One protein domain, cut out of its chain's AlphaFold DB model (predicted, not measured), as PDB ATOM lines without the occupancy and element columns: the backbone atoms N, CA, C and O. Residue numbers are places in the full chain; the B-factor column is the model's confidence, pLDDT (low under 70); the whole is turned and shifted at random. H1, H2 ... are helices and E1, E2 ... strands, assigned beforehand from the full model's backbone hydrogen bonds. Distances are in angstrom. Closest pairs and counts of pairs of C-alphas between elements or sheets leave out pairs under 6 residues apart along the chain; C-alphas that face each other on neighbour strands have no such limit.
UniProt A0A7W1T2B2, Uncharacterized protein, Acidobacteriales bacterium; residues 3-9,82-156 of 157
ATOM      1  N   LEU A   3      39.288  66.105 130.264       90.81
ATOM      2  CA  LEU A   3      38.876  67.124 131.213       90.81
ATOM      3  C   LEU A   3      37.806  67.983 130.550       90.81
ATOM      4  O   LEU A   3      38.066  68.644 129.548       90.81
ATOM      5  N   LEU A   4      36.615  67.957 131.125       91.56
ATOM      6  CA  LEU A   4      35.464  68.716 130.679       91.56
ATOM      7  C   LEU A   4      35.236  69.846 131.680       91.56
ATOM      8  O   LEU A   4      34.711  69.614 132.766       91.56
ATOM      9  N   TRP A   5      35.665  71.059 131.334       89.25
ATOM     10  CA  TRP A   5      35.447  72.236 132.170       89.25
ATOM     11  C   TRP A   5      34.141  72.918 131.786       89.25
ATOM     12  O   TRP A   5      34.073  73.589 130.756       89.25
ATOM     13  N   GLN A   6      33.127  72.747 132.638       88.12
ATOM     14  CA  GLN A   6      31.771  73.267 132.469       88.12
ATOM     15  C   GLN A   6      31.311  73.075 131.015       88.12
ATOM     16  O   GLN A   6      31.137  74.051 130.278       88.12
ATOM     17  N   PRO A   7      31.256  71.814 130.547       91.69
ATOM     18  CA  PRO A   7      31.135  71.533 129.131       91.69
ATOM     19  C   PRO A   7      29.785  71.996 128.593       91.69
ATOM     20  O   PRO A   7      28.753  71.930 129.261       91.69
ATOM     21  N   VAL A   8      29.787  72.405 127.329       91.44
ATOM     22  CA  VAL A   8      28.552  72.690 126.602       91.44
ATOM     23  C   VAL A   8      27.794  71.383 126.386       91.44
ATOM     24  O   VAL A   8      28.277  70.486 125.698       91.44
ATOM     25  N   ILE A   9      26.594  71.292 126.959       92.88
ATOM     26  CA  ILE A   9      25.726  70.112 126.847       92.88
ATOM     27  C   ILE A   9      25.058  70.042 125.479       92.88
ATOM     28  O   ILE A   9      25.024  68.997 124.829       92.88
ATOM     29  N   HIS A  82      37.002  63.505 133.586       92.94
ATOM     30  CA  HIS A  82      36.798  64.414 134.703       92.94
ATOM     31  C   HIS A  82      35.890  65.548 134.247       92.94
ATOM     32  O   HIS A  82      36.227  66.262 133.304       92.94
ATOM     33  N   TRP A  83      34.754  65.708 134.911       93.31
ATOM     34  CA  TRP A  83      33.833  66.815 134.702       93.31
ATOM     35  C   TRP A  83      33.968  67.811 135.842       93.31
ATOM     36  O   TRP A  83      33.748  67.456 136.997       93.31
ATOM     37  N   LEU A  84      34.299  69.052 135.506       90.31
ATOM     38  CA  LEU A  84      34.317  70.184 136.421       90.31
ATOM     39  C   LEU A  84      33.068  71.025 136.213       90.31
ATOM     40  O   LEU A  84      32.931  71.692 135.190       90.31
ATOM     41  N   GLU A  85      32.170  71.001 137.183       90.31
ATOM     42  CA  GLU A  85      30.971  71.819 137.192       90.31
ATOM     43  C   GLU A  85      31.169  73.016 138.117       90.31
ATOM     44  O   GLU A  85      31.500  72.856 139.293       90.31
ATOM     45  N   LEU A  86      30.951  74.221 137.586       87.06
ATOM     46  CA  LEU A  86      30.985  75.440 138.384       87.06
ATOM     47  C   LEU A  86      29.597  75.722 138.949       87.06
ATOM     48  O   LEU A  86      28.633  75.858 138.195       87.06
ATOM     49  N   VAL A  87      29.510  75.832 140.270       87.38
ATOM     50  CA  VAL A  87      28.275  76.111 141.007       87.38
ATOM     51  C   VAL A  87      28.417  77.396 141.814       87.38
ATOM     52  O   VAL A  87      29.509  77.760 142.235       87.38
ATOM     53  N   GLN A  88      27.317  78.102 142.065       83.31
ATOM     54  CA  GLN A  88      27.377  79.355 142.833       83.31
ATOM     55  C   GLN A  88      27.560  79.135 144.344       83.31
ATOM     56  O   GLN A  88      27.991  80.046 145.045       83.31
ATOM     57  N   ALA A  89      27.245  77.941 144.848       84.69
ATOM     58  CA  ALA A  89      27.434  77.544 146.240       84.69
ATOM     59  C   ALA A  89      27.624  76.022 146.332       84.69
ATOM     60  O   ALA A  89      27.213  75.300 145.426       84.69
ATOM     61  N   GLN A  90      28.222  75.544 147.428       77.69
ATOM     62  CA  GLN A  90      28.601  74.136 147.619       77.69
ATOM     63  C   GLN A  90      27.418  73.160 147.467       77.69
ATOM     64  O   GLN A  90      27.591  72.084 146.907       77.69
ATOM     65  N   ASP A  91      26.224  73.570 147.904       81.12
ATOM     66  CA  ASP A  91      24.994  72.765 147.849       81.12
ATOM     67  C   ASP A  91      24.013  73.251 146.769       81.12
ATOM     68  O   ASP A  91      22.840  72.872 146.755       81.12
ATOM     69  N   ALA A  92      24.460  74.132 145.870       84.44
ATOM     70  CA  ALA A  92      23.619  74.562 144.765       84.44
ATOM     71  C   ALA A  92      23.410  73.396 143.787       84.44
ATOM     72  O   ALA A  92      24.360  72.751 143.337       84.44
ATOM     73  N   GLY A  93      22.147  73.152 143.436       85.19
ATOM     74  CA  GLY A  93      21.796  72.233 142.358       85.19
ATOM     75  C   GLY A  93      22.343  72.714 141.012       85.19
ATOM     76  O   GLY A  93      22.614  73.901 140.815       85.19
ATOM     77  N   VAL A  94      22.491  71.783 140.074       88.81
ATOM     78  CA  VAL A  94      22.894  72.090 138.696       88.81
ATOM     79  C   VAL A  94      21.660  72.104 137.798       88.81
ATOM     80  O   VAL A  94      20.543  71.827 138.234       88.81
ATOM     81  N   SER A  95      21.823  72.461 136.525       88.38
ATOM     82  CA  SER A  95      20.681  72.426 135.613       88.38
ATOM     83  C   SER A  95      20.185  70.979 135.403       88.38
ATOM     84  O   SER A  95      21.003  70.057 135.335       88.38
ATOM     85  N   PRO A  96      18.878  70.749 135.178       91.06
ATOM     86  CA  PRO A  96      18.371  69.410 134.862       91.06
ATOM     87  C   PRO A  96      19.013  68.783 133.613       91.06
ATOM     88  O   PRO A  96      19.098  67.562 133.496       91.06
ATOM     89  N   ALA A  97      19.454  69.602 132.651       90.81
ATOM     90  CA  ALA A  97      20.165  69.125 131.463       90.81
ATOM     91  C   ALA A  97      21.568  68.607 131.820       90.81
ATOM     92  O   ALA A  97      21.974  67.537 131.357       90.81
ATOM     93  N   THR A  98      22.270  69.335 132.690       92.31
ATOM     94  CA  THR A  98      23.557  68.941 133.266       92.31
ATOM     95  C   THR A  98      23.429  67.613 134.018       92.31
ATOM     96  O   THR A  98      24.157  66.671 133.714       92.31
ATOM     97  N   GLU A  99      22.455  67.500 134.926       93.31
ATOM     98  CA  GLU A  99      22.177  66.282 135.704       93.31
ATOM     99  C   GLU A  99      21.932  65.055 134.821       93.31
ATOM    100  O   GLU A  99      22.591  64.028 134.981       93.31
ATOM    101  N   ARG A 100      21.025  65.163 133.840       94.62
ATOM    102  CA  ARG A 100      20.719  64.054 132.918       94.62
ATOM    103  C   ARG A 100      21.938  63.633 132.106       94.62
ATOM    104  O   ARG A 100      22.150  62.443 131.878       94.62
ATOM    105  N   THR A 101      22.746  64.598 131.673       95.38
ATOM    106  CA  THR A 101      23.955  64.307 130.899       95.38
ATOM    107  C   THR A 101      25.000  63.629 131.776       95.38
ATOM    108  O   THR A 101      25.542  62.603 131.375       95.38
ATOM    109  N   ALA A 102      25.219  64.112 132.998       94.19
ATOM    110  CA  ALA A 102      26.100  63.467 133.967       94.19
ATOM    111  C   ALA A 102      25.678  62.016 134.247       94.19
ATOM    112  O   ALA A 102      26.521  61.122 134.290       94.19
ATOM    113  N   GLU A 103      24.375  61.757 134.369       94.62
ATOM    114  CA  GLU A 103      23.841  60.407 134.562       94.62
ATOM    115  C   GLU A 103      24.106  59.494 133.351       94.62
ATOM    116  O   GLU A 103      24.453  58.321 133.506       94.62
ATOM    117  N   SER A 104      24.056  60.032 132.126       94.75
ATOM    118  CA  SER A 104      24.450  59.278 130.924       94.75
ATOM    119  C   SER A 104      25.937  58.884 130.930       94.75
ATOM    120  O   SER A 104      26.294  57.805 130.460       94.75
ATOM    121  N   PHE A 105      26.808  59.716 131.511       94.44
ATOM    122  CA  PHE A 105      28.227  59.390 131.682       94.44
ATOM    123  C   PHE A 105      28.421  58.332 132.772       94.44
ATOM    124  O   PHE A 105      29.144  57.364 132.539       94.44
ATOM    125  N   LYS A 106      27.729  58.452 133.913       92.69
ATOM    126  CA  LYS A 106      27.776  57.468 135.013       92.69
ATOM    127  C   LYS A 106      27.277  56.081 134.608       92.69
ATOM    128  O   LYS A 106      27.829  55.083 135.052       92.69
ATOM    129  N   SER A 107      26.243  56.019 133.771       91.62
ATOM    130  CA  SER A 107      25.676  54.758 133.270       91.62
ATOM    131  C   SER A 107      26.480  54.130 132.123       91.62
ATOM    132  O   SER A 107      26.207  52.999 131.716       91.62
ATOM    133  N   SER A 108      27.485  54.836 131.599       90.19
ATOM    134  CA  SER A 108      28.392  54.311 130.580       90.19
ATOM    135  C   SER A 108      29.542  53.501 131.197       90.19
ATOM    136  O   SER A 108      29.764  53.507 132.402       90.19
ATOM    137  N   ARG A 109      30.312  52.783 130.369       89.38
ATOM    138  CA  ARG A 109      31.446  51.950 130.830       89.38
ATOM    139  C   ARG A 109      32.745  52.737 131.065       89.38
ATOM    140  O   ARG A 109      33.812  52.132 131.151       89.38
ATOM    141  N   ILE A 110      32.685  54.065 131.093       90.94
ATOM    142  CA  ILE A 110      33.864  54.915 131.282       90.94
ATOM    143  C   ILE A 110      34.098  55.172 132.772       90.94
ATOM    144  O   ILE A 110      33.157  55.200 133.562       90.94
ATOM    145  N   SER A 111      35.349  55.430 133.151       91.81
ATOM    146  CA  SER A 111      35.629  55.979 134.480       91.81
ATOM    147  C   SER A 111      35.244  57.457 134.488       91.81
ATOM    148  O   SER A 111      35.888  58.267 133.818       91.81
ATOM    149  N   PHE A 112      34.159  57.800 135.182       93.56
ATOM    150  CA  PHE A 112      33.621  59.155 135.234       93.56
ATOM    151  C   PHE A 112      33.771  59.761 136.628       93.56
ATOM    152  O   PHE A 112      33.296  59.203 137.616       93.56
ATOM    153  N   HIS A 113      34.387  60.939 136.696       92.31
ATOM    154  CA  HIS A 113      34.601  61.686 137.928       92.31
ATOM    155  C   HIS A 113      33.911  63.046 137.838       92.31
ATOM    156  O   HIS A 113      34.267  63.874 136.999       92.31
ATOM    157  N   TRP A 114      32.937  63.272 138.718       91.06
ATOM    158  CA  TRP A 114      32.194  64.523 138.826       91.06
ATOM    159  C   TRP A 114      32.771  65.395 139.938       91.06
ATOM    160  O   TRP A 114      32.876  64.945 141.078       91.06
ATOM    161  N   HIS A 115      33.097  66.641 139.617       89.00
ATOM    162  CA  HIS A 115      33.671  67.607 140.547       89.00
ATOM    163  C   HIS A 115      32.829  68.876 140.523       89.00
ATOM    164  O   HIS A 115      32.689  69.491 139.470       89.00
ATOM    165  N   GLN A 116      32.292  69.284 141.670       87.62
ATOM    166  CA  GLN A 116      31.654  70.592 141.826       87.62
ATOM    167  C   GLN A 116      32.634  71.562 142.467       87.62
ATOM    168  O   GLN A 116      33.238  71.251 143.493       87.62
ATOM    169  N   VAL A 117      32.781  72.732 141.856       85.44
ATOM    170  CA  VAL A 117      33.647  73.799 142.350       85.44
ATOM    171  C   VAL A 117      32.824  75.068 142.465       85.44
ATOM    172  O   VAL A 117      32.142  75.461 141.518       85.44
ATOM    173  N   VAL A 118      32.881  75.713 143.629       85.31
ATOM    174  CA  VAL A 118      32.225  77.005 143.812       85.31
ATOM    175  C   VAL A 118      32.947  78.053 142.968       85.31
ATOM    176  O   VAL A 118      34.156  78.237 143.091       85.31
ATOM    177  N   GLY A 119      32.216  78.724 142.086       79.81
ATOM    178  CA  GLY A 119      32.771  79.711 141.169       79.81
ATOM    179  C   GLY A 119      31.718  80.283 140.229       79.81
ATOM    180  O   GLY A 119      30.585  79.802 140.159       79.81
ATOM    181  N   TRP A 120      32.084  81.327 139.488       77.00
ATOM    182  CA  TRP A 120      31.184  81.881 138.479       77.00
ATOM    183  C   TRP A 120      31.259  81.076 137.187       77.00
ATOM    184  O   TRP A 120      32.324  80.550 136.864       77.00
ATOM    185  N   PRO A 121      30.162  81.000 136.414       73.31
ATOM    186  CA  PRO A 121      30.179  80.325 135.127       73.31
ATOM    187  C   PRO A 121      31.230  80.951 134.205       73.31
ATOM    188  O   PRO A 121      31.157  82.136 133.877       73.31
ATOM    189  N   PHE A 122      32.195  80.139 133.780       70.75
ATOM    190  CA  PHE A 122      33.389  80.604 133.078       70.75
ATOM    191  C   PHE A 122      33.044  81.158 131.691       70.75
ATOM    192  O   PHE A 122      33.437  82.264 131.343       70.75
ATOM    193  N   TRP A 123      32.230  80.424 130.926       68.00
ATOM    194  CA  TRP A 123      31.884  80.772 129.541       68.00
ATOM    195  C   TRP A 123      30.873  81.919 129.400       68.00
ATOM    196  O   TRP A 123      30.604  82.358 128.285       68.00
ATOM    197  N   LEU A 124      30.279  82.382 130.504       66.31
ATOM    198  CA  LEU A 124      29.201  83.379 130.490       66.31
ATOM    199  C   LEU A 124      29.632  84.748 131.026       66.31
ATOM    200  O   LEU A 124      28.865  85.704 130.910       66.31
ATOM    201  N   PHE A 125      30.834  84.863 131.596       64.56
ATOM    202  CA  PHE A 125      31.348  86.130 132.106       64.56
ATOM    203  C   PHE A 125      32.323  86.778 131.111       64.56
ATOM    204  O   PHE A 125      33.296  86.142 130.711       64.56
ATOM    205  N   PRO A 126      32.117  88.055 130.736       55.75
ATOM    206  CA  PRO A 126      32.985  88.757 129.785       55.75
ATOM    207  C   PRO A 126      34.331  89.196 130.388       55.75
ATOM    208  O   PRO A 126      35.171  89.741 129.675       55.75
ATOM    209  N   TYR A 127      34.551  88.983 131.687       59.69
ATOM    210  CA  TYR A 127      35.773  89.374 132.384       59.69
ATOM    211  C   TYR A 127      36.587  88.144 132.780       59.69
ATOM    212  O   TYR A 127      36.046  87.173 133.312       59.69
ATOM    213  N   CYS A 128      37.904  88.209 132.567       58.41
ATOM    214  CA  CYS A 128      38.834  87.240 133.139       58.41
ATOM    215  C   CYS A 128      38.851  87.418 134.659       58.41
ATOM    216  O   CYS A 128      39.254  88.465 135.159       58.41
ATOM    217  N   MET A 129      38.413  86.394 135.382       60.53
ATOM    218  CA  MET A 129      38.504  86.336 136.837       60.53
ATOM    219  C   MET A 129      39.640  85.384 137.210       60.53
ATOM    220  O   MET A 129      39.697  84.259 136.707       60.53
ATOM    221  N   GLU A 130      40.547  85.815 138.086       62.03
ATOM    222  CA  GLU A 130      41.527  84.911 138.691       62.03
ATOM    223  C   GLU A 130      40.838  84.057 139.757       62.03
ATOM    224  O   GLU A 130      40.275  84.579 140.719       62.03
ATOM    225  N   TYR A 131      40.898  82.735 139.600       65.94
ATOM    226  CA  TYR A 131      40.367  81.792 140.582       65.94
ATOM    227  C   TYR A 131      41.495  80.966 141.195       65.94
ATOM    228  O   TYR A 131      41.867  79.900 140.686       65.94
ATOM    229  N   GLN A 132      42.035  81.439 142.318       62.22
ATOM    230  CA  GLN A 132      43.027  80.681 143.089       62.22
ATOM    231  C   GLN A 132      42.451  79.353 143.612       62.22
ATOM    232  O   GLN A 132      43.147  78.333 143.601       62.22
ATOM    233  N   ASP A 133      41.160  79.327 143.955       62.28
ATOM    234  CA  ASP A 133      40.479  78.123 144.447       62.28
ATOM    235  C   ASP A 133      40.277  77.069 143.347       62.28
ATOM    236  O   ASP A 133      40.545  75.886 143.570       62.28
ATOM    237  N   LEU A 134      39.913  77.485 142.124       66.69
ATOM    238  CA  LEU A 134      39.846  76.577 140.967       66.69
ATOM    239  C   LEU A 134      41.216  76.010 140.623       66.69
ATOM    240  O   LEU A 134      41.331  74.817 140.362       66.69
ATOM    241  N   THR A 135      42.255  76.846 140.646       68.25
ATOM    242  CA  THR A 135      43.621  76.409 140.333       68.25
ATOM    243  C   THR A 135      44.100  75.364 141.342       68.25
ATOM    244  O   THR A 135      44.643  74.331 140.953       68.25
ATOM    245  N   SER A 136      43.837  75.580 142.633       68.31
ATOM    246  CA  SER A 136      44.227  74.653 143.703       68.31
ATOM    247  C   SER A 136      43.455  73.332 143.635       68.31
ATOM    248  O   SER A 136      44.063  72.259 143.685       68.31
ATOM    249  N   ALA A 137      42.131  73.390 143.440       66.25
ATOM    250  CA  ALA A 137      41.301  72.201 143.229       66.25
ATOM    251  C   ALA A 137      41.759  71.407 141.993       66.25
ATOM    252  O   ALA A 137      41.860  70.178 142.024       66.25
ATOM    253  N   PHE A 138      42.105  72.117 140.918       71.44
ATOM    254  CA  PHE A 138      42.564  71.525 139.671       71.44
ATOM    255  C   PHE A 138      43.923  70.826 139.805       71.44
ATOM    256  O   PHE A 138      44.070  69.668 139.405       71.44
ATOM    257  N   VAL A 139      44.908  71.491 140.418       75.00
ATOM    258  CA  VAL A 139      46.241  70.919 140.667       75.00
ATOM    259  C   VAL A 139      46.150  69.698 141.585       75.00
ATOM    260  O   VAL A 139      46.797  68.682 141.313       75.00
ATOM    261  N   GLY A 140      45.314  69.751 142.626       71.06
ATOM    262  CA  GLY A 140      45.061  68.609 143.506       71.06
ATOM    263  C   GLY A 140      44.491  67.406 142.750       71.06
ATOM    264  O   GLY A 140      44.982  66.289 142.905       71.06
ATOM    265  N   MET A 141      43.518  67.634 141.865       69.50
ATOM    266  CA  MET A 141      42.887  66.577 141.067       69.50
ATOM    267  C   MET A 141      43.861  65.909 140.089       69.50
ATOM    268  O   MET A 141      43.913  64.679 140.006       69.50
ATOM    269  N   LEU A 142      44.662  66.705 139.369       68.88
ATOM    270  CA  LEU A 142      45.681  66.181 138.456       68.88
ATOM    271  C   LEU A 142      46.750  65.375 139.206       68.88
ATOM    272  O   LEU A 142      47.182  64.328 138.720       68.88
ATOM    273  N   SER A 143      47.132  65.831 140.400       71.75
ATOM    274  CA  SER A 143      48.139  65.168 141.235       71.75
ATOM    275  C   SER A 143      47.616  63.862 141.848       71.75
ATOM    276  O   SER A 143      48.323  62.855 141.847       71.75
ATOM    277  N   ALA A 144      46.359  63.830 142.301       62.78
ATOM    278  CA  ALA A 144      45.730  62.630 142.858       62.78
ATOM    279  C   ALA A 144      45.566  61.511 141.809       62.78
ATOM    280  O   ALA A 144      45.850  60.348 142.090       62.78
ATOM    281  N   SER A 145      45.194  61.855 140.569       57.88
ATOM    282  CA  SER A 145      45.093  60.883 139.464       57.88
ATOM    283  C   SER A 145      46.444  60.330 138.988       57.88
ATOM    284  O   SER A 145      46.498  59.214 138.463       57.88
ATOM    285  N   ALA A 146      47.542  61.075 139.167       57.56
ATOM    286  CA  ALA A 146      48.886  60.579 138.864       57.56
ATOM    287  C   ALA A 146      49.299  59.444 139.817       57.56
ATOM    288  O   ALA A 146      49.904  58.466 139.380       57.56
ATOM    289  N   HIS A 147      48.915  59.534 141.094       53.00
ATOM    290  CA  HIS A 147      49.170  58.485 142.084       53.00
ATOM    291  C   HIS A 147      48.330  57.220 141.875       53.00
ATOM    292  O   HIS A 147      48.847  56.119 142.078       53.00
ATOM    293  N   ASP A 148      47.081  57.349 141.426       53.47
ATOM    294  CA  ASP A 148      46.197  56.196 141.192       53.47
ATOM    295  C   ASP A 148      46.654  55.366 139.978       53.47
ATOM    296  O   ASP A 148      46.788  54.145 140.051       53.47
ATOM    297  N   SER A 149      47.077  56.048 138.904       53.69
ATOM    298  CA  SER A 149      47.665  55.405 137.716       53.69
ATOM    299  C   SER A 149      48.966  54.646 138.039       53.69
ATOM    300  O   SER A 149      49.268  53.622 137.426       53.69
ATOM    301  N   GLN A 150      49.747  55.132 139.013       48.62
ATOM    302  CA  GLN A 150      50.974  54.473 139.470       48.62
ATOM    303  C   GLN A 150      50.672  53.233 140.323       48.62
ATOM    304  O   GLN A 150      51.354  52.218 140.178       48.62
ATOM    305  N   ARG A 151      49.635  53.276 141.172       45.81
ATOM    306  CA  ARG A 151      49.212  52.137 142.007       45.81
ATOM    307  C   ARG A 151      48.651  50.970 141.198       45.81
ATOM    308  O   ARG A 151      48.978  49.826 141.517       45.81
ATOM    309  N   ASP A 152      47.889  51.237 140.141       44.78
ATOM    310  CA  ASP A 152      47.345  50.177 139.278       44.78
ATOM    311  C   ASP A 152      48.429  49.489 138.427       44.78
ATOM    312  O   ASP A 152      48.361  48.281 138.182       44.78
ATOM    313  N   SER A 153      49.501  50.210 138.071       45.12
ATOM    314  CA  SER A 153      50.667  49.615 137.397       45.12
ATOM    315  C   SER A 153      51.463  48.653 138.294       45.12
ATOM    316  O   SER A 153      52.035  47.684 137.802       45.12
ATOM    317  N   ILE A 154      51.458  48.879 139.614       46.84
ATOM    318  CA  ILE A 154      52.191  48.066 140.598       46.84
ATOM    319  C   ILE A 154      51.412  46.796 140.977       46.84
ATOM    320  O   ILE A 154      52.012  45.804 141.370       46.84
ATOM    321  N   ARG A 155      50.082  46.791 140.830       41.88
ATOM    322  CA  ARG A 155      49.232  45.611 141.087       41.88
ATOM    323  C   ARG A 155      49.136  44.629 139.913       41.88
ATOM    324  O   ARG A 155      48.540  43.571 140.076       41.88
ATOM    325  N   SER A 156      49.697  44.980 138.758       47.41
ATOM    326  CA  SER A 156      49.649  44.172 137.530       47.41
ATOM    327  C   SER A 156      50.911  43.320 137.300       47.41
ATOM    328  O   SER A 156      51.101  42.818 136.193       47.41
TER     329      SER A 156
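This is residues 3 to 9 and 82 to 156 of the 157 residues of an uncharacterized protein of Acidobacteriales bacterium (UniProt A0A7W1T2B2). A small parallel sheet, order E1 E2 E3, has the long helix H2 over one face, with residues 143 to 156 sticking out; the shorter H1 only grazes it. The printed part has 82 residues, order E1 E2 H1 E3 H2, class mixed, loose with a radius of gyration of the C-alphas of 14.7 A, spanning 47 by 30 by 21 A.

E1, residues 3 to 5, begins at C-alpha (38.876, 67.124, 131.213). E2 is residues 82 to 87, H1 96 to 106, E3 112 to 118. H2, residues 132 to 154, 34.0 A long, ends at C-alpha (52.191, 48.066, 140.598).

Within hydrogen-bond range are N 4 of E1 and O 82 of E2, 2.8 A, and N 85 of E2 and O 115 of E3, 2.8 A. E2, H1, E3 form a strand-helix-strand unit, parallel neighbours joined through a helix, its crossover right-handed. H2 and the sheet make two layers, helix on one face, height 10.5 A; the closest C-alphas, Val 117 and Leu 134, are 6.9 A apart. Every O i to N i+4 pair in H1 and H2 is within range.

Across the cut, residues 10 to 81, C-alphas 9 and 82 are 14.7 A apart. The link E3 to H2 is long. Thirty residues have pLDDT under 70, among them 123 to 137.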